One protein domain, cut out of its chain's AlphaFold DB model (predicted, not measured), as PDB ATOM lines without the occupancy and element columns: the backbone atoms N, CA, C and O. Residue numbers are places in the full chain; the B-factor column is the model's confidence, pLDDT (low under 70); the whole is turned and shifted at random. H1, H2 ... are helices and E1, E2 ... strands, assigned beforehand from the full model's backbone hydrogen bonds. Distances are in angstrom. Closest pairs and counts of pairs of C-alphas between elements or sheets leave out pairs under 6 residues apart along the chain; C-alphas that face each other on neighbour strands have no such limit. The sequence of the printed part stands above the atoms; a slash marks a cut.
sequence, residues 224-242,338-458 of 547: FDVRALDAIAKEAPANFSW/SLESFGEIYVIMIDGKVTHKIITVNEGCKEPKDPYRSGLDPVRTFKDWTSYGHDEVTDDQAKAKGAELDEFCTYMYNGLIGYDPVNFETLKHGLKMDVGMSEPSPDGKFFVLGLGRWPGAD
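This is residues 224 to 242 and 338 to 458 of the 547 residues of an uncharacterized protein of Fusarium sp. AF-4 (UniProt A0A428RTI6). A strongly twisted sheet of four strands curls round one long helix, H4, on one face, with short H3 on the same face. H1 packs on H4 at a steep angle, and tiny H2 grazes the sheet. The printed part has 140 residues, with named elements in the order H1 H2 E1 E2 H3 H4 E3 E4; the class is mixed, and the antiparallel sheet runs E2 E1 E3 E4. It is compact, with a radius of gyration of the C-alphas of 14.9 A and spans of 44 by 31 by 23 A.

The sheet holds edge strand E2, residues 353 to 360, then E1, 344 to 350, E3, 430 to 437, and edge strand E4, 446 to 453. Within hydrogen-bond range are N 346 and O 358 in the hairpin E1 and E2, 2.8 A, N 345 and O 435 between E1 and E3, 2.8 A, and N 434 and O 450 in the hairpin E3 and E4, 3.0 A. E4 bends by 63 degrees at residue 449. H4, residues 395 to 419, is on one face, making two layers, helix over sheet; its closest C-alphas to E2 are Asp 406 and Val 354, 6.6 A. H3, residues 378 to 381, has a height over the sheet of 8.2 A and touches H4 at residues 398 to 402 alone, closest C-alphas Val 379 and Gly 402, 5.5 A. E2, H3 H4 and E3 form a split strand-helix-strand unit, its strands running the same way with E1 between them; the crossover is left-handed. H1, residues 224 to 234, only grazes the sheet and touches H4 at residues 412 to 419 alone, closest C-alphas Ile 232 and Gly 415, 5.8 A, at a steep tilt of 60 degrees, opposite ways. H2, residues 338 to 341, only grazes the sheet. Every O i to N i+4 pair is within range in H1 and H4; H2 and H3 are too short for one.

H4 is 35.8 A long, E3 22.4 A and E2 20.7 A. H1 begins at C-alpha 224 (-30.677, 40.108, -7.202); E4 ends at C-alpha 453 (-18.164, 37.850, -11.156).

The C-alphas farthest apart, of Asp 391 and Val 422, are 45.2 A apart. Residues 243 to 337 are not printed; C-alphas 242 and 338 are 13.6 A apart across this cut. The links E2 to H3 and H3 to H4 are long. The pLDDT is under 70 at residues 361 to 376 and 457 to 458.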
ATOM      1  N   PHE A 224     -30.956  38.786  -6.645       88.69
ATOM      2  CA  PHE A 224     -30.677  40.108  -7.202       88.69
ATOM      3  C   PHE A 224     -30.322  40.037  -8.691       88.69
ATOM      4  O   PHE A 224     -30.982  40.676  -9.508       88.69
ATOM      5  N   ASP A 225     -29.350  39.192  -9.049       90.94
ATOM      6  CA  ASP A 225     -28.916  38.969 -10.430       90.94
ATOM      7  C   ASP A 225     -30.080  38.528 -11.324       90.94
ATOM      8  O   ASP A 225     -30.297  39.093 -12.394       90.94
ATOM      9  N   VAL A 226     -30.863  37.541 -10.874       93.19
ATOM     10  CA  VAL A 226     -31.986  37.010 -11.660       93.19
ATOM     11  C   VAL A 226     -33.058  38.091 -11.859       93.19
ATOM     12  O   VAL A 226     -33.455  38.326 -12.999       93.19
ATOM     13  N   ARG A 227     -33.439  38.831 -10.803       94.00
ATOM     14  CA  ARG A 227     -34.386  39.960 -10.901       94.00
ATOM     15  C   ARG A 227     -33.891  41.082 -11.818       94.00
ATOM     16  O   ARG A 227     -34.697  41.619 -12.574       94.00
ATOM     17  N   ALA A 228     -32.604  41.430 -11.772       95.88
ATOM     18  CA  ALA A 228     -32.025  42.446 -12.650       95.88
ATOM     19  C   ALA A 228     -32.108  42.006 -14.120       95.88
ATOM     20  O   ALA A 228     -32.626  42.742 -14.959       95.88
ATOM     21  N   LEU A 229     -31.701  40.767 -14.425       96.88
ATOM     22  CA  LEU A 229     -31.833  40.179 -15.764       96.88
ATOM     23  C   LEU A 229     -33.301  40.101 -16.234       96.88
ATOM     24  O   LEU A 229     -33.565  40.221 -17.431       96.88
ATOM     25  N   ASP A 230     -34.260  39.878 -15.327       96.56
ATOM     26  CA  ASP A 230     -35.698  39.835 -15.643       96.56
ATOM     27  C   ASP A 230     -36.273  41.234 -15.917       96.56
ATOM     28  O   ASP A 230     -37.082  41.395 -16.832       96.56
ATOM     29  N   ALA A 231     -35.825  42.256 -15.182       97.19
ATOM     30  CA  ALA A 231     -36.184  43.651 -15.436       97.19
ATOM     31  C   ALA A 231     -35.629  44.140 -16.786       97.19
ATOM     32  O   ALA A 231     -36.390  44.652 -17.607       97.19
ATOM     33  N   ILE A 232     -34.341  43.895 -17.052       97.75
ATOM     34  CA  ILE A 232     -33.678  44.259 -18.315       97.75
ATOM     35  C   ILE A 232     -34.391  43.602 -19.504       97.75
ATOM     36  O   ILE A 232     -34.739  44.282 -20.463       97.75
ATOM     37  N   ALA A 233     -34.676  42.296 -19.432       96.44
ATOM     38  CA  ALA A 233     -35.343  41.581 -20.521       96.44
ATOM     39  C   ALA A 233     -36.805  42.019 -20.744       96.44
ATOM     40  O   ALA A 233     -37.286  41.981 -21.875       96.44
ATOM     41  N   LYS A 234     -37.515  42.461 -19.698       96.19
ATOM     42  CA  LYS A 234     -38.888  42.988 -19.805       96.19
ATOM     43  C   LYS A 234     -38.954  44.290 -20.615       96.19
ATOM     44  O   LYS A 234     -39.965  44.542 -21.269       96.19
ATOM     45  N   GLU A 235     -37.905  45.105 -20.561       94.25
ATOM     46  CA  GLU A 235     -37.807  46.400 -21.256       94.25
ATOM     47  C   GLU A 235     -37.004  46.305 -22.569       94.25
ATOM     48  O   GLU A 235     -36.843  47.292 -23.288       94.25
ATOM     49  N   ALA A 236     -36.535  45.102 -22.914       95.56
ATOM     50  CA  ALA A 236     -35.671  44.857 -24.057       95.56
ATOM     51  C   ALA A 236     -36.408  44.776 -25.409       95.56
ATOM     52  O   ALA A 236     -37.568  44.356 -25.482       95.56
ATOM     53  N   PRO A 237     -35.706  45.074 -26.522       95.06
ATOM     54  CA  PRO A 237     -36.140  44.714 -27.869       95.06
ATOM     55  C   PRO A 237     -36.488  43.221 -28.002       95.06
ATOM     56  O   PRO A 237     -35.909  42.361 -27.341       95.06
ATOM     57  N   ALA A 238     -37.422  42.894 -28.900       92.50
ATOM     58  CA  ALA A 238     -38.061  41.573 -28.961       92.50
ATOM     59  C   ALA A 238     -37.123  40.384 -29.279       92.50
ATOM     60  O   ALA A 238     -37.527  39.231 -29.109       92.50
ATOM     61  N   ASN A 239     -35.901  40.626 -29.757       90.19
ATOM     62  CA  ASN A 239     -34.839  39.626 -29.915       90.19
ATOM     63  C   ASN A 239     -34.108  39.322 -28.591       90.19
ATOM     64  O   ASN A 239     -33.735  38.176 -28.368       90.19
ATOM     65  N   PHE A 240     -33.978  40.302 -27.694       95.75
ATOM     66  CA  PHE A 240     -33.281  40.185 -26.404       95.75
ATOM     67  C   PHE A 240     -34.230  39.955 -25.207       95.75
ATOM     68  O   PHE A 240     -33.781  39.702 -24.092       95.75
ATOM     69  N   SER A 241     -35.549  40.011 -25.423       95.38
ATOM     70  CA  SER A 241     -36.576  39.959 -24.368       95.38
ATOM     71  C   SER A 241     -36.986  38.552 -23.889       95.38
ATOM     72  O   SER A 241     -38.008  38.410 -23.213       95.38
ATOM     73  N   TRP A 242     -36.286  37.482 -24.286       96.50
ATOM     74  CA  TRP A 242     -36.651  36.106 -23.912       96.50
ATOM     75  C   TRP A 242     -35.931  35.675 -22.633       96.50
ATOM     76  O   TRP A 242     -34.713  35.803 -22.538       96.50
ATOM     77  N   SER A 338     -33.039  22.982 -24.849       88.00
ATOM     78  CA  SER A 338     -31.877  23.467 -25.596       88.00
ATOM     79  C   SER A 338     -30.570  23.363 -24.801       88.00
ATOM     80  O   SER A 338     -29.543  23.044 -25.389       88.00
ATOM     81  N   LEU A 339     -30.584  23.512 -23.474       86.81
ATOM     82  CA  LEU A 339     -29.373  23.410 -22.638       86.81
ATOM     83  C   LEU A 339     -28.804  21.983 -22.558       86.81
ATOM     84  O   LEU A 339     -27.632  21.794 -22.235       86.81
ATOM     85  N   GLU A 340     -29.623  20.974 -22.869       81.06
ATOM     86  CA  GLU A 340     -29.210  19.564 -22.943       81.06
ATOM     87  C   GLU A 340     -28.840  19.112 -24.364       81.06
ATOM     88  O   GLU A 340     -28.258  18.040 -24.537       81.06
ATOM     89  N   SER A 341     -29.213  19.890 -25.385       80.31
ATOM     90  CA  SER A 341     -29.092  19.510 -26.800       80.31
ATOM     91  C   SER A 341     -28.128  20.406 -27.580       80.31
ATOM     92  O   SER A 341     -27.284  19.889 -28.313       80.31
ATOM     93  N   PHE A 342     -28.210  21.723 -27.400       82.25
ATOM     94  CA  PHE A 342     -27.213  22.699 -27.844       82.25
ATOM     95  C   PHE A 342     -26.056  22.821 -26.843       82.25
ATOM     96  O   PHE A 342     -24.893  22.799 -27.241       82.25
ATOM     97  N   GLY A 343     -26.380  22.897 -25.549       84.19
ATOM     98  CA  GLY A 343     -25.434  23.229 -24.483       84.19
ATOM     99  C   GLY A 343     -25.521  24.701 -24.076       84.19
ATOM    100  O   GLY A 343     -26.552  25.351 -24.266       84.19
ATOM    101  N   GLU A 344     -24.432  25.215 -23.512       87.19
ATOM    102  CA  GLU A 344     -24.299  26.590 -23.016       87.19
ATOM    103  C   GLU A 344     -23.147  27.307 -23.738       87.19
ATOM    104  O   GLU A 344     -22.196  26.673 -24.202       87.19
ATOM    105  N   ILE A 345     -23.234  28.634 -23.851       90.00
ATOM    106  CA  ILE A 345     -22.173  29.496 -24.375       90.00
ATOM    107  C   ILE A 345     -21.666  30.368 -23.229       90.00
ATOM    108  O   ILE A 345     -22.393  31.213 -22.706       90.00
ATOM    109  N   TYR A 346     -20.403  30.198 -22.857       88.88
ATOM    110  CA  TYR A 346     -19.723  31.104 -21.944       88.88
ATOM    111  C   TYR A 346     -19.194  32.303 -22.729       88.88
ATOM    112  O   TYR A 346     -18.337  32.158 -23.605       88.88
ATOM    113  N   VAL A 347     -19.699  33.494 -22.406       91.69
ATOM    114  CA  VAL A 347     -19.243  34.758 -23.002       91.69
ATOM    115  C   VAL A 347     -18.458  35.539 -21.957       91.69
ATOM    116  O   VAL A 347     -18.989  35.882 -20.901       91.69
ATOM    117  N   ILE A 348     -17.183  35.799 -22.240       89.81
ATOM    118  CA  ILE A 348     -16.259  36.475 -21.327       89.81
ATOM    119  C   ILE A 348     -16.085  37.921 -21.775       89.81
ATOM    120  O   ILE A 348     -15.568  38.204 -22.862       89.81
ATOM    121  N   MET A 349     -16.502  38.832 -20.905       93.19
ATOM    122  CA  MET A 349     -16.428  40.270 -21.098       93.19
ATOM    123  C   MET A 349     -15.398  40.885 -20.153       93.19
ATOM    124  O   MET A 349     -15.369  40.556 -18.966       93.19
ATOM    125  N   ILE A 350     -14.567  41.782 -20.683       91.38
ATOM    126  CA  ILE A 350     -13.529  42.524 -19.954       91.38
ATOM    127  C   ILE A 350     -13.655  43.988 -20.375       91.38
ATOM    128  O   ILE A 350     -13.786  44.259 -21.568       91.38
ATOM    129  N   ASP A 351     -13.665  44.927 -19.423       91.44
ATOM    130  CA  ASP A 351     -13.889  46.361 -19.707       91.44
ATOM    131  C   ASP A 351     -15.153  46.611 -20.572       91.44
ATOM    132  O   ASP A 351     -15.159  47.383 -21.530       91.44
ATOM    133  N   GLY A 352     -16.223  45.852 -20.298       91.25
ATOM    134  CA  GLY A 352     -17.489  45.880 -21.046       91.25
ATOM    135  C   GLY A 352     -17.451  45.354 -22.487       91.25
ATOM    136  O   GLY A 352     -18.487  45.354 -23.149       91.25
ATOM    137  N   LYS A 353     -16.305  44.877 -22.981       93.38
ATOM    138  CA  LYS A 353     -16.137  44.332 -24.339       93.38
ATOM    139  C   LYS A 353     -16.196  42.810 -24.300       93.38
ATOM    140  O   LYS A 353     -15.551  42.203 -23.446       93.38
ATOM    141  N   VAL A 354     -16.911  42.178 -25.232       92.69
ATOM    142  CA  VAL A 354     -16.789  40.725 -25.449       92.69
ATOM    143  C   VAL A 354     -15.371  40.425 -25.939       92.69
ATOM    144  O   VAL A 354     -14.915  41.021 -26.910       92.69
ATOM    145  N   THR A 355     -14.676  39.513 -25.257       87.12
ATOM    146  CA  THR A 355     -13.296  39.117 -25.596       87.12
ATOM    147  C   THR A 355     -13.214  37.666 -26.060       87.12
ATOM    148  O   THR A 355     -12.558  37.384 -27.055       87.12
ATOM    149  N   HIS A 356     -13.914  36.755 -25.378       85.31
ATOM    150  CA  HIS A 356     -13.894  35.324 -25.677       85.31
ATOM    151  C   HIS A 356     -15.310  34.746 -25.638       85.31
ATOM    152  O   HIS A 356     -16.148  35.172 -24.840       85.31
ATOM    153  N   LYS A 357     -15.559  33.750 -26.490       87.50
ATOM    154  CA  LYS A 357     -16.819  33.007 -26.580       87.50
ATOM    155  C   LYS A 357     -16.502  31.523 -26.711       87.50
ATOM    156  O   LYS A 357     -15.759  31.147 -27.614       87.50
ATOM    157  N   ILE A 358     -17.036  30.704 -25.812       82.06
ATOM    158  CA  ILE A 358     -16.712  29.275 -25.709       82.06
ATOM    159  C   ILE A 358     -18.014  28.488 -25.556       82.06
ATOM    160  O   ILE A 358     -18.778  28.759 -24.632       82.06
ATOM    161  N   ILE A 359     -18.269  27.505 -26.420       82.56
ATOM    162  CA  ILE A 359     -19.339  26.525 -26.180       82.56
ATOM    163  C   ILE A 359     -18.887  25.489 -25.154       82.56
ATOM    164  O   ILE A 359     -17.775  24.965 -25.232       82.56
ATOM    165  N   THR A 360     -19.785  25.136 -24.239       75.31
ATOM    166  CA  THR A 360     -19.643  23.983 -23.349       75.31
ATOM    167  C   THR A 360     -20.867  23.087 -23.431       75.31
ATOM    168  O   THR A 360     -21.998  23.508 -23.176       75.31
ATOM    169  N   VAL A 361     -20.632  21.821 -23.769       65.25
ATOM    170  CA  VAL A 361     -21.649  20.769 -23.736       65.25
ATOM    171  C   VAL A 361     -21.729  20.233 -22.305       65.25
ATOM    172  O   VAL A 361     -20.712  19.841 -21.738       65.25
ATOM    173  N   ASN A 362     -22.926  20.238 -21.717       56.09
ATOM    174  CA  ASN A 362     -23.148  19.869 -20.316       56.09
ATOM    175  C   ASN A 362     -22.654  18.440 -20.003       56.09
ATOM    176  O   ASN A 362     -23.056  17.483 -20.664       56.09
ATOM    177  N   GLU A 363     -21.871  18.262 -18.935       45.56
ATOM    178  CA  GLU A 363     -21.336  16.947 -18.520       45.56
ATOM    179  C   GLU A 363     -22.436  15.930 -18.143       45.56
ATOM    180  O   GLU A 363     -22.216  14.721 -18.154       45.56
ATOM    181  N   GLY A 364     -23.652  16.410 -17.853       39.88
ATOM    182  CA  GLY A 364     -24.842  15.580 -17.634       39.88
ATOM    183  C   GLY A 364     -25.474  14.989 -18.907       39.88
ATOM    184  O   GLY A 364     -26.383  14.158 -18.801       39.88
ATOM    185  N   CYS A 365     -25.030  15.386 -20.106       42.06
ATOM    186  CA  CYS A 365     -25.493  14.817 -21.373       42.06
ATOM    187  C   CYS A 365     -25.027  13.355 -21.481       42.06
ATOM    188  O   CYS A 365     -23.865  13.085 -21.768       42.06
ATOM    189  N   LYS A 366     -25.945  12.402 -21.252       40.59
ATOM    190  CA  LYS A 366     -25.633  10.970 -21.037       40.59
ATOM    191  C   LYS A 366     -24.777  10.311 -22.120       40.59
ATOM    192  O   LYS A 366     -24.026   9.397 -21.803       40.59
ATOM    193  N   GLU A 367     -24.880  10.791 -23.354       44.72
ATOM    194  CA  GLU A 367     -23.843  10.663 -24.376       44.72
ATOM    195  C   GLU A 367     -23.762  12.029 -25.090       44.72
ATOM    196  O   GLU A 367     -24.742  12.419 -25.737       44.72
ATOM    197  N   PRO A 368     -22.664  12.803 -24.980       47.56
ATOM    198  CA  PRO A 368     -22.503  13.999 -25.797       47.56
ATOM    199  C   PRO A 368     -22.336  13.553 -27.253       47.56
ATOM    200  O   PRO A 368     -21.345  12.913 -27.598       47.56
ATOM    201  N   LYS A 369     -23.314  13.880 -28.114       46.34
ATOM    202  CA  LYS A 369     -23.321  13.486 -29.542       46.34
ATOM    203  C   LYS A 369     -22.032  13.876 -30.276       46.34
ATOM    204  O   LYS A 369     -21.654  13.210 -31.233       46.34
ATOM    205  N   ASP A 370     -21.402  14.957 -29.829       51.97
ATOM    206  CA  ASP A 370     -20.087  15.401 -30.261       51.97
ATOM    207  C   ASP A 370     -19.313  15.946 -29.041       51.97
ATOM    208  O   ASP A 370     -19.576  17.071 -28.603       51.97
ATOM    209  N   PRO A 371     -18.379  15.171 -28.449       49.53
ATOM    210  CA  PRO A 371     -17.567  15.633 -27.325       49.53
ATOM    211  C   PRO A 371     -16.526  16.691 -27.732       49.53
ATOM    212  O   PRO A 371     -15.916  17.298 -26.855       49.53
ATOM    213  N   TYR A 372     -16.325  16.938 -29.033       52.88
ATOM    214  CA  TYR A 372     -15.378  17.926 -29.556       52.88
ATOM    215  C   TYR A 372     -16.010  19.315 -29.775       52.88
ATOM    216  O   TYR A 372     -15.304  20.239 -30.175       52.88
ATOM    217  N   ARG A 373     -17.317  19.491 -29.502       60.41
ATOM    218  CA  ARG A 373     -17.986  20.812 -29.520       60.41
ATOM    219  C   ARG A 373     -17.629  21.695 -28.323       60.41
ATOM    220  O   ARG A 373     -17.648  22.918 -28.448       60.41
ATOM    221  N   SER A 374     -17.299  21.093 -27.182       62.28
ATOM    222  CA  SER A 374     -16.796  21.824 -26.018       62.28
ATOM    223  C   SER A 374     -15.459  22.494 -26.340       62.28
ATOM    224  O   SER A 374     -14.559  21.845 -26.866       62.28
ATOM    225  N   GLY A 375     -15.330  23.783 -26.024       64.25
ATOM    226  CA  GLY A 375     -14.133  24.577 -26.312       64.25
ATOM    227  C   GLY A 375     -14.109  25.285 -27.670       64.25
ATOM    228  O   GLY A 375     -13.145  25.993 -27.955       64.25
ATOM    229  N   LEU A 376     -15.134  25.116 -28.512       69.56
ATOM    230  CA  LEU A 376     -15.206  25.790 -29.811       69.56
ATOM    231  C   LEU A 376     -15.762  27.217 -29.711       69.56
ATOM    232  O   LEU A 376     -16.647  27.509 -28.903       69.56
ATOM    233  N   ASP A 377     -15.303  28.068 -30.631       79.19
ATOM    234  CA  ASP A 377     -15.976  29.314 -31.014       79.19
ATOM    235  C   ASP A 377     -17.412  28.998 -31.490       79.19
ATOM    236  O   ASP A 377     -17.572  28.198 -32.427       79.19
ATOM    237  N   PRO A 378     -18.461  29.609 -30.898       82.88
ATOM    238  CA  PRO A 378     -19.848  29.332 -31.256       82.88
ATOM    239  C   PRO A 378     -20.182  29.599 -32.727       82.88
ATOM    240  O   PRO A 378     -21.081  28.938 -33.243       82.88
ATOM    241  N   VAL A 379     -19.457  30.471 -33.439       84.69
ATOM    242  CA  VAL A 379     -19.693  30.726 -34.876       84.69
ATOM    243  C   VAL A 379     -19.507  29.453 -35.715       84.69
ATOM    244  O   VAL A 379     -20.186  29.283 -36.727       84.69
ATOM    245  N   ARG A 380     -18.661  28.508 -35.276       81.56
ATOM    246  CA  ARG A 380     -18.523  27.194 -35.932       81.56
ATOM    247  C   ARG A 380     -19.775  26.335 -35.756       81.56
ATOM    248  O   ARG A 380     -20.220  25.705 -36.710       81.56
ATOM    249  N   THR A 381     -20.359  26.338 -34.561       82.12
ATOM    250  CA  THR A 381     -21.587  25.587 -34.253       82.12
ATOM    251  C   THR A 381     -22.824  26.256 -34.858       82.12
ATOM    252  O   THR A 381     -23.726  25.558 -35.304       82.12
ATOM    253  N   PHE A 382     -22.837  27.588 -34.992       90.12
ATOM    254  CA  PHE A 382     -23.897  28.337 -35.677       90.12
ATOM    255  C   PHE A 382     -23.975  28.089 -37.195       90.12
ATOM    256  O   PHE A 382     -24.861  28.646 -37.844       90.12
ATOM    257  N   LYS A 383     -23.084  27.270 -37.770       87.44
ATOM    258  CA  LYS A 383     -23.136  26.841 -39.174       87.44
ATOM    259  C   LYS A 383     -23.930  25.543 -39.385       87.44
ATOM    260  O   LYS A 383     -24.690  25.452 -40.349       87.44
ATOM    261  N   ASP A 384     -23.772  24.562 -38.493       85.25
ATOM    262  CA  ASP A 384     -24.375  23.223 -38.599       85.25
ATOM    263  C   ASP A 384     -25.499  23.002 -37.573       85.25
ATOM    264  O   ASP A 384     -25.273  22.632 -36.414       85.25
ATOM    265  N   TRP A 385     -26.731  23.137 -38.064       86.38
ATOM    266  CA  TRP A 385     -27.961  22.852 -37.328       86.38
ATOM    267  C   TRP A 385     -28.595  21.498 -37.709       86.38
ATOM    268  O   TRP A 385     -29.686  21.164 -37.234       86.38
ATOM    269  N   THR A 386     -27.917  20.675 -38.522       84.56
ATOM    270  CA  THR A 386     -28.464  19.400 -39.039       84.56
ATOM    271  C   THR A 386     -28.719  18.387 -37.929       84.56
ATOM    272  O   THR A 386     -29.730  17.683 -37.928       84.56
ATOM    273  N   SER A 387     -27.868  18.401 -36.901       78.31
ATOM    274  CA  SER A 387     -28.017  17.628 -35.660       78.31
ATOM    275  C   SER A 387     -29.279  17.962 -34.836       78.31
ATOM    276  O   SER A 387     -29.627  17.188 -33.930       78.31
ATOM    277  N   TYR A 388     -29.974  19.055 -35.181       83.00
ATOM    278  CA  TYR A 388     -31.223  19.544 -34.583       83.00
ATOM    279  C   TYR A 388     -32.431  19.502 -35.536       83.00
ATOM    280  O   TYR A 388     -33.553  19.738 -35.097       83.00
ATOM    281  N   GLY A 389     -32.234  19.135 -36.809       85.31
ATOM    282  CA  GLY A 389     -33.307  19.015 -37.805       85.31
ATOM    283  C   GLY A 389     -33.535  20.251 -38.683       85.31
ATOM    284  O   GLY A 389     -34.569  20.322 -39.345       85.31
ATOM    285  N   HIS A 390     -32.587  21.192 -38.712       87.25
ATOM    286  CA  HIS A 390     -32.564  22.328 -39.643       87.25
ATOM    287  C   HIS A 390     -31.441  22.150 -40.684       87.25
ATOM    288  O   HIS A 390     -30.545  21.331 -40.491       87.25
ATOM    289  N   ASP A 391     -31.463  22.906 -41.782       89.31
ATOM    290  CA  ASP A 391     -30.393  22.868 -42.790       89.31
ATOM    291  C   ASP A 391     -29.088  23.540 -42.297       89.31
ATOM    292  O   ASP A 391     -29.089  24.325 -41.343       89.31
ATOM    293  N   GLU A 392     -27.961  23.265 -42.967       89.62
ATOM    294  CA  GLU A 392     -26.749  24.089 -42.832       89.62
ATOM    295  C   GLU A 392     -27.024  25.527 -43.298       89.62
ATOM    296  O   GLU A 392     -27.684  25.750 -44.318       89.62
ATOM    297  N   VAL A 393     -26.472  26.514 -42.587       92.25
ATOM    298  CA  VAL A 393     -26.579  27.932 -42.964       92.25
ATOM    299  C   VAL A 393     -25.285  28.450 -43.593       92.25
ATOM    300  O   VAL A 393     -24.203  27.884 -43.426       92.25
ATOM    301  N   THR A 394     -25.377  29.552 -44.338       93.31
ATOM    302  CA  THR A 394     -24.193  30.192 -44.934       93.31
ATOM    303  C   THR A 394     -23.255  30.766 -43.869       93.31
ATOM    304  O   THR A 394     -23.685  31.137 -42.776       93.31
ATOM    305  N   ASP A 395     -21.969  30.919 -44.206       92.38
ATOM    306  CA  ASP A 395     -20.980  31.527 -43.305       92.38
ATOM    307  C   ASP A 395     -21.379  32.941 -42.851       92.38
ATOM    308  O   ASP A 395     -21.039  33.349 -41.744       92.38
ATOM    309  N   ASP A 396     -22.118  33.691 -43.671       94.81
ATOM    310  CA  ASP A 396     -22.577  35.037 -43.321       94.81
ATOM    311  C   ASP A 396     -23.798  35.019 -42.386       94.81
ATOM    312  O   ASP A 396     -23.900  35.879 -41.514       94.81
ATOM    313  N   GLN A 397     -24.664  34.000 -42.467       94.06
ATOM    314  CA  GLN A 397     -25.710  33.760 -41.461       94.06
ATOM    315  C   GLN A 397     -25.110  33.310 -40.119       94.06
ATOM    316  O   GLN A 397     -25.516  33.813 -39.072       94.06
ATOM    317  N   ALA A 398     -24.105  32.428 -40.135       93.50
ATOM    318  CA  ALA A 398     -23.402  32.001 -38.922       93.50
ATOM    319  C   ALA A 398     -22.676  33.177 -38.235       93.50
ATOM    320  O   ALA A 398     -22.766  33.338 -37.016       93.50
ATOM    321  N   LYS A 399     -22.024  34.059 -39.013       95.12
ATOM    322  CA  LYS A 399     -21.453  35.327 -38.513       95.12
ATOM    323  C   LYS A 399     -22.523  36.273 -37.976       95.12
ATOM    324  O   LYS A 399     -22.314  36.849 -36.915       95.12
ATOM    325  N   ALA A 400     -23.658  36.423 -38.665       95.62
ATOM    326  CA  ALA A 400     -24.759  37.265 -38.196       95.62
ATOM    327  C   ALA A 400     -25.305  36.778 -36.844       95.62
ATOM    328  O   ALA A 400     -25.504  37.592 -35.946       95.62
ATOM    329  N   LYS A 401     -25.435  35.458 -36.643       95.25
ATOM    330  CA  LYS A 401     -25.804  34.884 -35.338       95.25
ATOM    331  C   LYS A 401     -24.716  35.085 -34.274       95.25
ATOM    332  O   LYS A 401     -25.018  35.326 -33.107       95.25
ATOM    333  N   GLY A 402     -23.448  35.060 -34.688       95.31
ATOM    334  CA  GLY A 402     -22.297  35.443 -33.865       95.31
ATOM    335  C   GLY A 402     -22.305  36.906 -33.413       95.31
ATOM    336  O   GLY A 402     -21.901  37.173 -32.283       95.31
ATOM    337  N   ALA A 403     -22.786  37.818 -34.264       96.06
ATOM    338  CA  ALA A 403     -22.946  39.240 -33.962       96.06
ATOM    339  C   ALA A 403     -24.191  39.512 -33.100       96.06
ATOM    340  O   ALA A 403     -24.098  40.275 -32.145       96.06
ATOM    341  N   GLU A 404     -25.316  38.830 -33.349       97.12
ATOM    342  CA  GLU A 404     -26.511  38.881 -32.486       97.12
ATOM    343  C   GLU A 404     -26.170  38.506 -31.033       97.12
ATOM    344  O   GLU A 404     -26.661  39.139 -30.101       97.12
ATOM    345  N   LEU A 405     -25.287  37.518 -30.834       97.25
ATOM    346  CA  LEU A 405     -24.771  37.143 -29.515       97.25
ATOM    347  C   LEU A 405     -23.922  38.257 -28.873       97.25
ATOM    348  O   LEU A 405     -24.058  38.511 -27.676       97.25
ATOM    349  N   ASP A 406     -23.061  38.927 -29.644       97.00
ATOM    350  CA  ASP A 406     -22.230  40.030 -29.139       97.00
ATOM    351  C   ASP A 406     -23.079  41.255 -28.777       97.00
ATOM    352  O   ASP A 406     -22.886  41.850 -27.713       97.00
ATOM    353  N   GLU A 407     -24.059  41.599 -29.617       97.75
ATOM    354  CA  GLU A 407     -25.035  42.659 -29.354       97.75
ATOM    355  C   GLU A 407     -25.901  42.331 -28.130       97.75
ATOM    356  O   GLU A 407     -26.060  43.187 -27.258       97.75
ATOM    357  N   PHE A 408     -26.393  41.092 -28.009       98.19
ATOM    358  CA  PHE A 408     -27.162  40.629 -26.850       98.19
ATOM    359  C   PHE A 408     -26.357  40.742 -25.549       98.19
ATOM    360  O   PHE A 408     -26.822  41.355 -24.587       98.19
ATOM    361  N   CYS A 409     -25.137  40.202 -25.508       98.00
ATOM    362  CA  CYS A 409     -24.290  40.263 -24.315       98.00
ATOM    363  C   CYS A 409     -23.905  41.708 -23.962       98.00
ATOM    364  O   CYS A 409     -23.928  42.082 -22.789       98.00
ATOM    365  N   THR A 410     -23.641  42.553 -24.963       97.69
ATOM    366  CA  THR A 410     -23.379  43.988 -24.761       97.69
ATOM    367  C   THR A 410     -24.614  44.718 -24.221       97.69
ATOM    368  O   THR A 410     -24.496  45.524 -23.297       97.69
ATOM    369  N   TYR A 411     -25.812  44.405 -24.729       97.94
ATOM    370  CA  TYR A 411     -27.078  44.945 -24.227       97.94
ATOM    371  C   TYR A 411     -27.322  44.537 -22.767       97.94
ATOM    372  O   TYR A 411     -27.549  45.400 -21.918       97.94
ATOM    373  N   MET A 412     -27.200  43.243 -22.447       97.88
ATOM    374  CA  MET A 412     -27.395  42.737 -21.085       97.88
ATOM    375  C   MET A 412     -26.351  43.294 -20.106       97.88
ATOM    376  O   MET A 412     -26.708  43.641 -18.983       97.88
ATOM    377  N   TYR A 413     -25.088  43.444 -20.522       97.44
ATOM    378  CA  TYR A 413     -24.044  44.086 -19.714       97.44
ATOM    379  C   TYR A 413     -24.395  45.545 -19.402       97.44
ATOM    380  O   TYR A 413     -24.417  45.932 -18.233       97.44
ATOM    381  N   ASN A 414     -24.731  46.343 -20.420       97.38
ATOM    382  CA  ASN A 414     -25.105  47.746 -20.229       97.38
ATOM    383  C   ASN A 414     -26.359  47.884 -19.350       97.38
ATOM    384  O   ASN A 414     -26.402  48.754 -18.482       97.38
ATOM    385  N   GLY A 415     -27.337  46.985 -19.518       97.50
ATOM    386  CA  GLY A 415     -28.514  46.890 -18.656       97.50
ATOM    387  C   GLY A 415     -28.155  46.622 -17.192       97.50
ATOM    388  O   GLY A 415     -28.632  47.337 -16.317       97.50
ATOM    389  N   LEU A 416     -27.274  45.653 -16.910       96.00
ATOM    390  CA  LEU A 416     -26.831  45.338 -15.543       96.00
ATOM    391  C   LEU A 416     -26.100  46.528 -14.909       96.00
ATOM    392  O   LEU A 416     -26.439  46.950 -13.804       96.00
ATOM    393  N   ILE A 417     -25.141  47.117 -15.630       95.44
ATOM    394  CA  ILE A 417     -24.360  48.259 -15.141       95.44
ATOM    395  C   ILE A 417     -25.224  49.512 -14.916       95.44
ATOM    396  O   ILE A 417     -24.920  50.294 -14.011       95.44
ATOM    397  N   GLY A 418     -26.289  49.695 -15.704       95.00
ATOM    398  CA  GLY A 418     -27.280  50.756 -15.510       95.00
ATOM    399  C   GLY A 418     -28.285  50.478 -14.386       95.00
ATOM    400  O   GLY A 418     -28.698  51.417 -13.712       95.00
ATOM    401  N   TYR A 419     -28.653  49.210 -14.162       94.50
ATOM    402  CA  TYR A 419     -29.617  48.791 -13.137       94.50
ATOM    403  C   TYR A 419     -29.080  49.015 -11.717       94.50
ATOM    404  O   TYR A 419     -29.773  49.592 -10.883       94.50
ATOM    405  N   ASP A 420     -27.841  48.590 -11.445       90.94
ATOM    406  CA  ASP A 420     -27.158  48.904 -10.186       90.94
ATOM    407  C   ASP A 420     -25.630  49.008 -10.379       90.94
ATOM    408  O   ASP A 420     -24.918  47.998 -10.410       90.94
ATOM    409  N   PRO A 421     -25.071  50.226 -10.478       88.62
ATOM    410  CA  PRO A 421     -23.641  50.410 -10.693       88.62
ATOM    411  C   PRO A 421     -22.766  50.060  -9.472       88.62
ATOM    412  O   PRO A 421     -21.537  50.115  -9.617       88.62
ATOM    413  N   VAL A 422     -23.347  49.736  -8.310       86.06
ATOM    414  CA  VAL A 422     -22.645  49.377  -7.063       86.06
ATOM    415  C   VAL A 422     -22.639  47.860  -6.863       86.06
ATOM    416  O   VAL A 422     -21.566  47.278  -6.717       86.06
ATOM    417  N   ASN A 423     -23.799  47.202  -6.945       86.19
ATOM    418  CA  ASN A 423     -23.929  45.743  -6.782       86.19
ATOM    419  C   ASN A 423     -23.426  44.923  -7.993       86.19
ATOM    420  O   ASN A 423     -23.431  43.688  -7.966       86.19
ATOM    421  N   PHE A 424     -22.941  45.614  -9.030       91.62
ATOM    422  CA  PHE A 424     -22.233  45.054 -10.181       91.62
ATOM    423  C   PHE A 424     -20.856  45.726 -10.419       91.62
ATOM    424  O   PHE A 424     -20.412  45.853 -11.566       91.62
ATOM    425  N   GLU A 425     -20.146  46.193  -9.375       91.50
ATOM    426  CA  GLU A 425     -18.819  46.822  -9.542       91.50
ATOM    427  C   GLU A 425     -17.771  45.859 -10.131       91.50
ATOM    428  O   GLU A 425     -16.911  46.288 -10.915       91.50
ATOM    429  N   THR A 426     -17.834  44.564  -9.804       91.88
ATOM    430  CA  THR A 426     -16.919  43.551 -10.364       91.88
ATOM    431  C   THR A 426     -17.152  43.310 -11.850       91.88
ATOM    432  O   THR A 426     -16.175  43.193 -12.592       91.88
ATOM    433  N   LEU A 427     -18.410  43.326 -12.311       92.44
ATOM    434  CA  LEU A 427     -18.765  43.041 -13.707       92.44
ATOM    435  C   LEU A 427     -18.120  44.027 -14.687       92.44
ATOM    436  O   LEU A 427     -17.747  43.642 -15.790       92.44
ATOM    437  N   LYS A 428     -17.907  45.276 -14.250       90.75
ATOM    438  CA  LYS A 428     -17.194  46.327 -15.004       90.75
ATOM    439  C   LYS A 428     -15.742  45.967 -15.336       90.75
ATOM    440  O   LYS A 428     -15.171  46.531 -16.259       90.75
ATOM    441  N   HIS A 429     -15.138  45.065 -14.564       90.88
ATOM    442  CA  HIS A 429     -13.774  44.588 -14.784       90.88
ATOM    443  C   HIS A 429     -13.789  43.293 -15.590       90.88
ATOM    444  O   HIS A 429     -13.119  43.183 -16.611       90.88
ATOM    445  N   GLY A 430     -14.573  42.323 -15.118       91.19
ATOM    446  CA  GLY A 430     -14.660  40.997 -15.694       91.19
ATOM    447  C   GLY A 430     -15.991  40.344 -15.354       91.19
ATOM    448  O   GLY A 430     -16.367  40.227 -14.183       91.19
ATOM    449  N   LEU A 431     -16.681  39.902 -16.398       92.00
ATOM    450  CA  LEU A 431     -17.944  39.185 -16.335       92.00
ATOM    451  C   LEU A 431     -17.850  37.952 -17.232       92.00
ATOM    452  O   LEU A 431     -17.446  38.041 -18.387       92.00
ATOM    453  N   LYS A 432     -18.265  36.802 -16.710       90.69
ATOM    454  CA  LYS A 432     -18.564  35.605 -17.497       90.69
ATOM    455  C   LYS A 432     -20.082  35.416 -17.519       90.69
ATOM    456  O   LYS A 432     -20.664  35.148 -16.472       90.69
ATOM    457  N   MET A 433     -20.731  35.578 -18.669       92.81
ATOM    458  CA  MET A 433     -22.154  35.257 -18.826       92.81
ATOM    459  C   MET A 433     -22.332  33.780 -19.176       92.81
ATOM    460  O   MET A 433     -21.644  33.265 -20.057       92.81
ATOM    461  N   ASP A 434     -23.287  33.131 -18.515       90.81
ATOM    462  CA  ASP A 434     -23.836  31.835 -18.910       90.81
ATOM    463  C   ASP A 434     -24.999  32.063 -19.876       90.81
ATOM    464  O   ASP A 434     -26.072  32.493 -19.443       90.81
ATOM    465  N   VAL A 435     -24.793  31.830 -21.176       95.00
ATOM    466  CA  VAL A 435     -25.785  32.124 -22.223       95.00
ATOM    467  C   VAL A 435     -26.367  30.841 -22.812       95.00
ATOM    468  O   VAL A 435     -25.645  29.992 -23.329       95.00
ATOM    469  N   GLY A 436     -27.693  30.715 -22.770       93.50
ATOM    470  CA  GLY A 436     -28.448  29.683 -23.478       93.50
ATOM    471  C   GLY A 436     -29.130  30.221 -24.739       93.50
ATOM    472  O   GLY A 436     -29.220  31.432 -24.944       93.50
ATOM    473  N   MET A 437     -29.663  29.317 -25.563       93.12
ATOM    474  CA  MET A 437     -30.579  29.631 -26.671       93.12
ATOM    475  C   MET A 437     -31.976  29.082 -26.370       93.12
ATOM    476  O   MET A 437     -32.083  27.976 -25.847       93.12
ATOM    477  N   SER A 438     -33.054  29.804 -26.687       94.00
ATOM    478  CA  SER A 438     -34.434  29.383 -26.377       94.00
ATOM    479  C   SER A 438     -34.821  28.048 -27.028       94.00
ATOM    480  O   SER A 438     -35.589  27.272 -26.464       94.00
ATOM    481  N   GLU A 439     -34.262  27.782 -28.207       92.12
ATOM    482  CA  GLU A 439     -34.371  26.549 -28.985       92.12
ATOM    483  C   GLU A 439     -33.090  26.369 -29.828       92.12
ATOM    484  O   GLU A 439     -32.403  27.360 -30.092       92.12
ATOM    485  N   PRO A 440     -32.723  25.138 -30.232       89.06
ATOM    486  CA  PRO A 440     -31.500  24.867 -30.990       89.06
ATOM    487  C   PRO A 440     -31.694  25.118 -32.500       89.06
ATOM    488  O   PRO A 440     -31.549  24.206 -33.314       89.06
ATOM    489  N   SER A 441     -32.048  26.352 -32.867       91.38
ATOM    490  CA  SER A 441     -32.323  26.782 -34.245       91.38
ATOM    491  C   SER A 441     -31.615  28.111 -34.575       91.38
ATOM    492  O   SER A 441     -31.250  28.850 -33.654       91.38
ATOM    493  N   PRO A 442     -31.468  28.480 -35.866       91.00
ATOM    494  CA  PRO A 442     -30.972  29.804 -36.260       91.00
ATOM    495  C   PRO A 442     -31.792  30.970 -35.674       91.00
ATOM    496  O   PRO A 442     -31.233  32.011 -35.324       91.00
ATOM    497  N   ASP A 443     -33.105  30.779 -35.522       92.50
ATOM    498  CA  ASP A 443     -34.055  31.769 -34.995       92.50
ATOM    499  C   ASP A 443     -34.140  31.770 -33.451       92.50
ATOM    500  O   ASP A 443     -34.773  32.648 -32.855       92.50
ATOM    501  N   GLY A 444     -33.489  30.810 -32.782       94.12
ATOM    502  CA  GLY A 444     -33.474  30.671 -31.327       94.12
ATOM    503  C   GLY A 444     -32.850  31.885 -30.634       94.12
ATOM    504  O   GLY A 444     -31.766  32.335 -31.001       94.12
ATOM    505  N   LYS A 445     -33.528  32.426 -29.619       96.69
ATOM    506  CA  LYS A 445     -33.135  33.674 -28.944       96.69
ATOM    507  C   LYS A 445     -32.147  33.416 -27.817       96.69
ATOM    508  O   LYS A 445     -32.332  32.471 -27.051       96.69
ATOM    509  N   PHE A 446     -31.140  34.270 -27.679       97.31
ATOM    510  CA  PHE A 446     -30.196  34.191 -26.566       97.31
ATOM    511  C   PHE A 446     -30.825  34.619 -25.235       97.31
ATOM    512  O   PHE A 446     -31.719  35.466 -25.199       97.31
ATOM    513  N   PHE A 447     -30.356  34.029 -24.135       96.88
ATOM    514  CA  PHE A 447     -30.762  34.407 -22.781       96.88
ATOM    515  C   PHE A 447     -29.668  34.121 -21.751       96.88
ATOM    516  O   PHE A 447     -28.935  33.146 -21.877       96.88
ATOM    517  N   VAL A 448     -29.596  34.929 -20.690       96.12
ATOM    518  CA  VAL A 448     -28.657  34.700 -19.579       96.12
ATOM    519  C   VAL A 448     -29.283  33.790 -18.512       96.12
ATOM    520  O   VAL A 448     -30.391  34.053 -18.021       96.12
ATOM    521  N   LEU A 449     -28.551  32.731 -18.153       90.38
ATOM    522  CA  LEU A 449     -28.792  31.820 -17.024       90.38
ATOM    523  C   LEU A 449     -28.164  32.319 -15.720       90.38
ATOM    524  O   LEU A 449     -28.736  32.145 -14.643       90.38
ATOM    525  N   GLY A 450     -26.968  32.899 -15.813       88.69
ATOM    526  CA  GLY A 450     -26.138  33.234 -14.665       88.69
ATOM    527  C   GLY A 450     -25.006  34.195 -15.008       88.69
ATOM    528  O   GLY A 450     -24.625  34.361 -16.169       88.69
ATOM    529  N   LEU A 451     -24.489  34.838 -13.964       89.62
ATOM    530  CA  LEU A 451     -23.388  35.789 -14.021       89.62
ATOM    531  C   LEU A 451     -22.236  35.250 -13.166       89.62
ATOM    532  O   LEU A 451     -22.425  34.865 -12.014       89.62
ATOM    533  N   GLY A 452     -21.040  35.209 -13.740       86.56
ATOM    534  CA  GLY A 452     -19.788  34.933 -13.050       86.56
ATOM    535  C   GLY A 452     -19.016  36.229 -12.841       86.56
ATOM    536  O   GLY A 452     -18.424  36.750 -13.788       86.56
ATOM    537  N   ARG A 453     -19.009  36.731 -11.603       87.25
ATOM    538  CA  ARG A 453     -18.164  37.850 -11.156       87.25
ATOM    539  C   ARG A 453     -16.701  37.409 -11.150       87.25
ATOM    540  O   ARG A 453     -16.393  36.373 -10.559       87.25
ATOM    541  N   TRP A 454     -15.787  38.167 -11.764       87.06
ATOM    542  CA  TRP A 454     -14.406  37.692 -11.950       87.06
ATOM    543  C   TRP A 454     -13.650  37.250 -10.675       87.06
ATOM    544  O   TRP A 454     -12.909  36.271 -10.777       87.06
ATOM    545  N   PRO A 455     -13.857  37.827  -9.466       84.88
ATOM    546  CA  PRO A 455     -13.190  37.365  -8.239       84.88
ATOM    547  C   PRO A 455     -13.641  35.980  -7.756       84.88
ATOM    548  O   PRO A 455     -13.058  35.441  -6.816       84.88
ATOM    549  N   GLY A 456     -14.673  35.405  -8.377       74.00
ATOM    550  CA  GLY A 456     -15.216  34.081  -8.084       74.00
ATOM    551  C   GLY A 456     -15.534  33.254  -9.333       74.00
ATOM    552  O   GLY A 456     -16.298  32.301  -9.222       74.00
ATOM    553  N   ALA A 457     -15.019  33.598 -10.521       64.38
ATOM    554  CA  ALA A 457     -15.371  32.925 -11.776       64.38
ATOM    555  C   ALA A 457     -14.434  31.745 -12.118       64.38
ATOM    556  O   ALA A 457     -13.230  31.911 -12.267       64.38
ATOM    557  N   ASP A 458     -15.024  30.566 -12.329       59.28
ATOM    558  CA  ASP A 458     -14.339  29.281 -12.580       59.28
ATOM    559  C   ASP A 458     -13.644  29.149 -13.954       59.28
ATOM    560  O   ASP A 458     -13.197  28.057 -14.276       59.28
TER     561      ASP A 458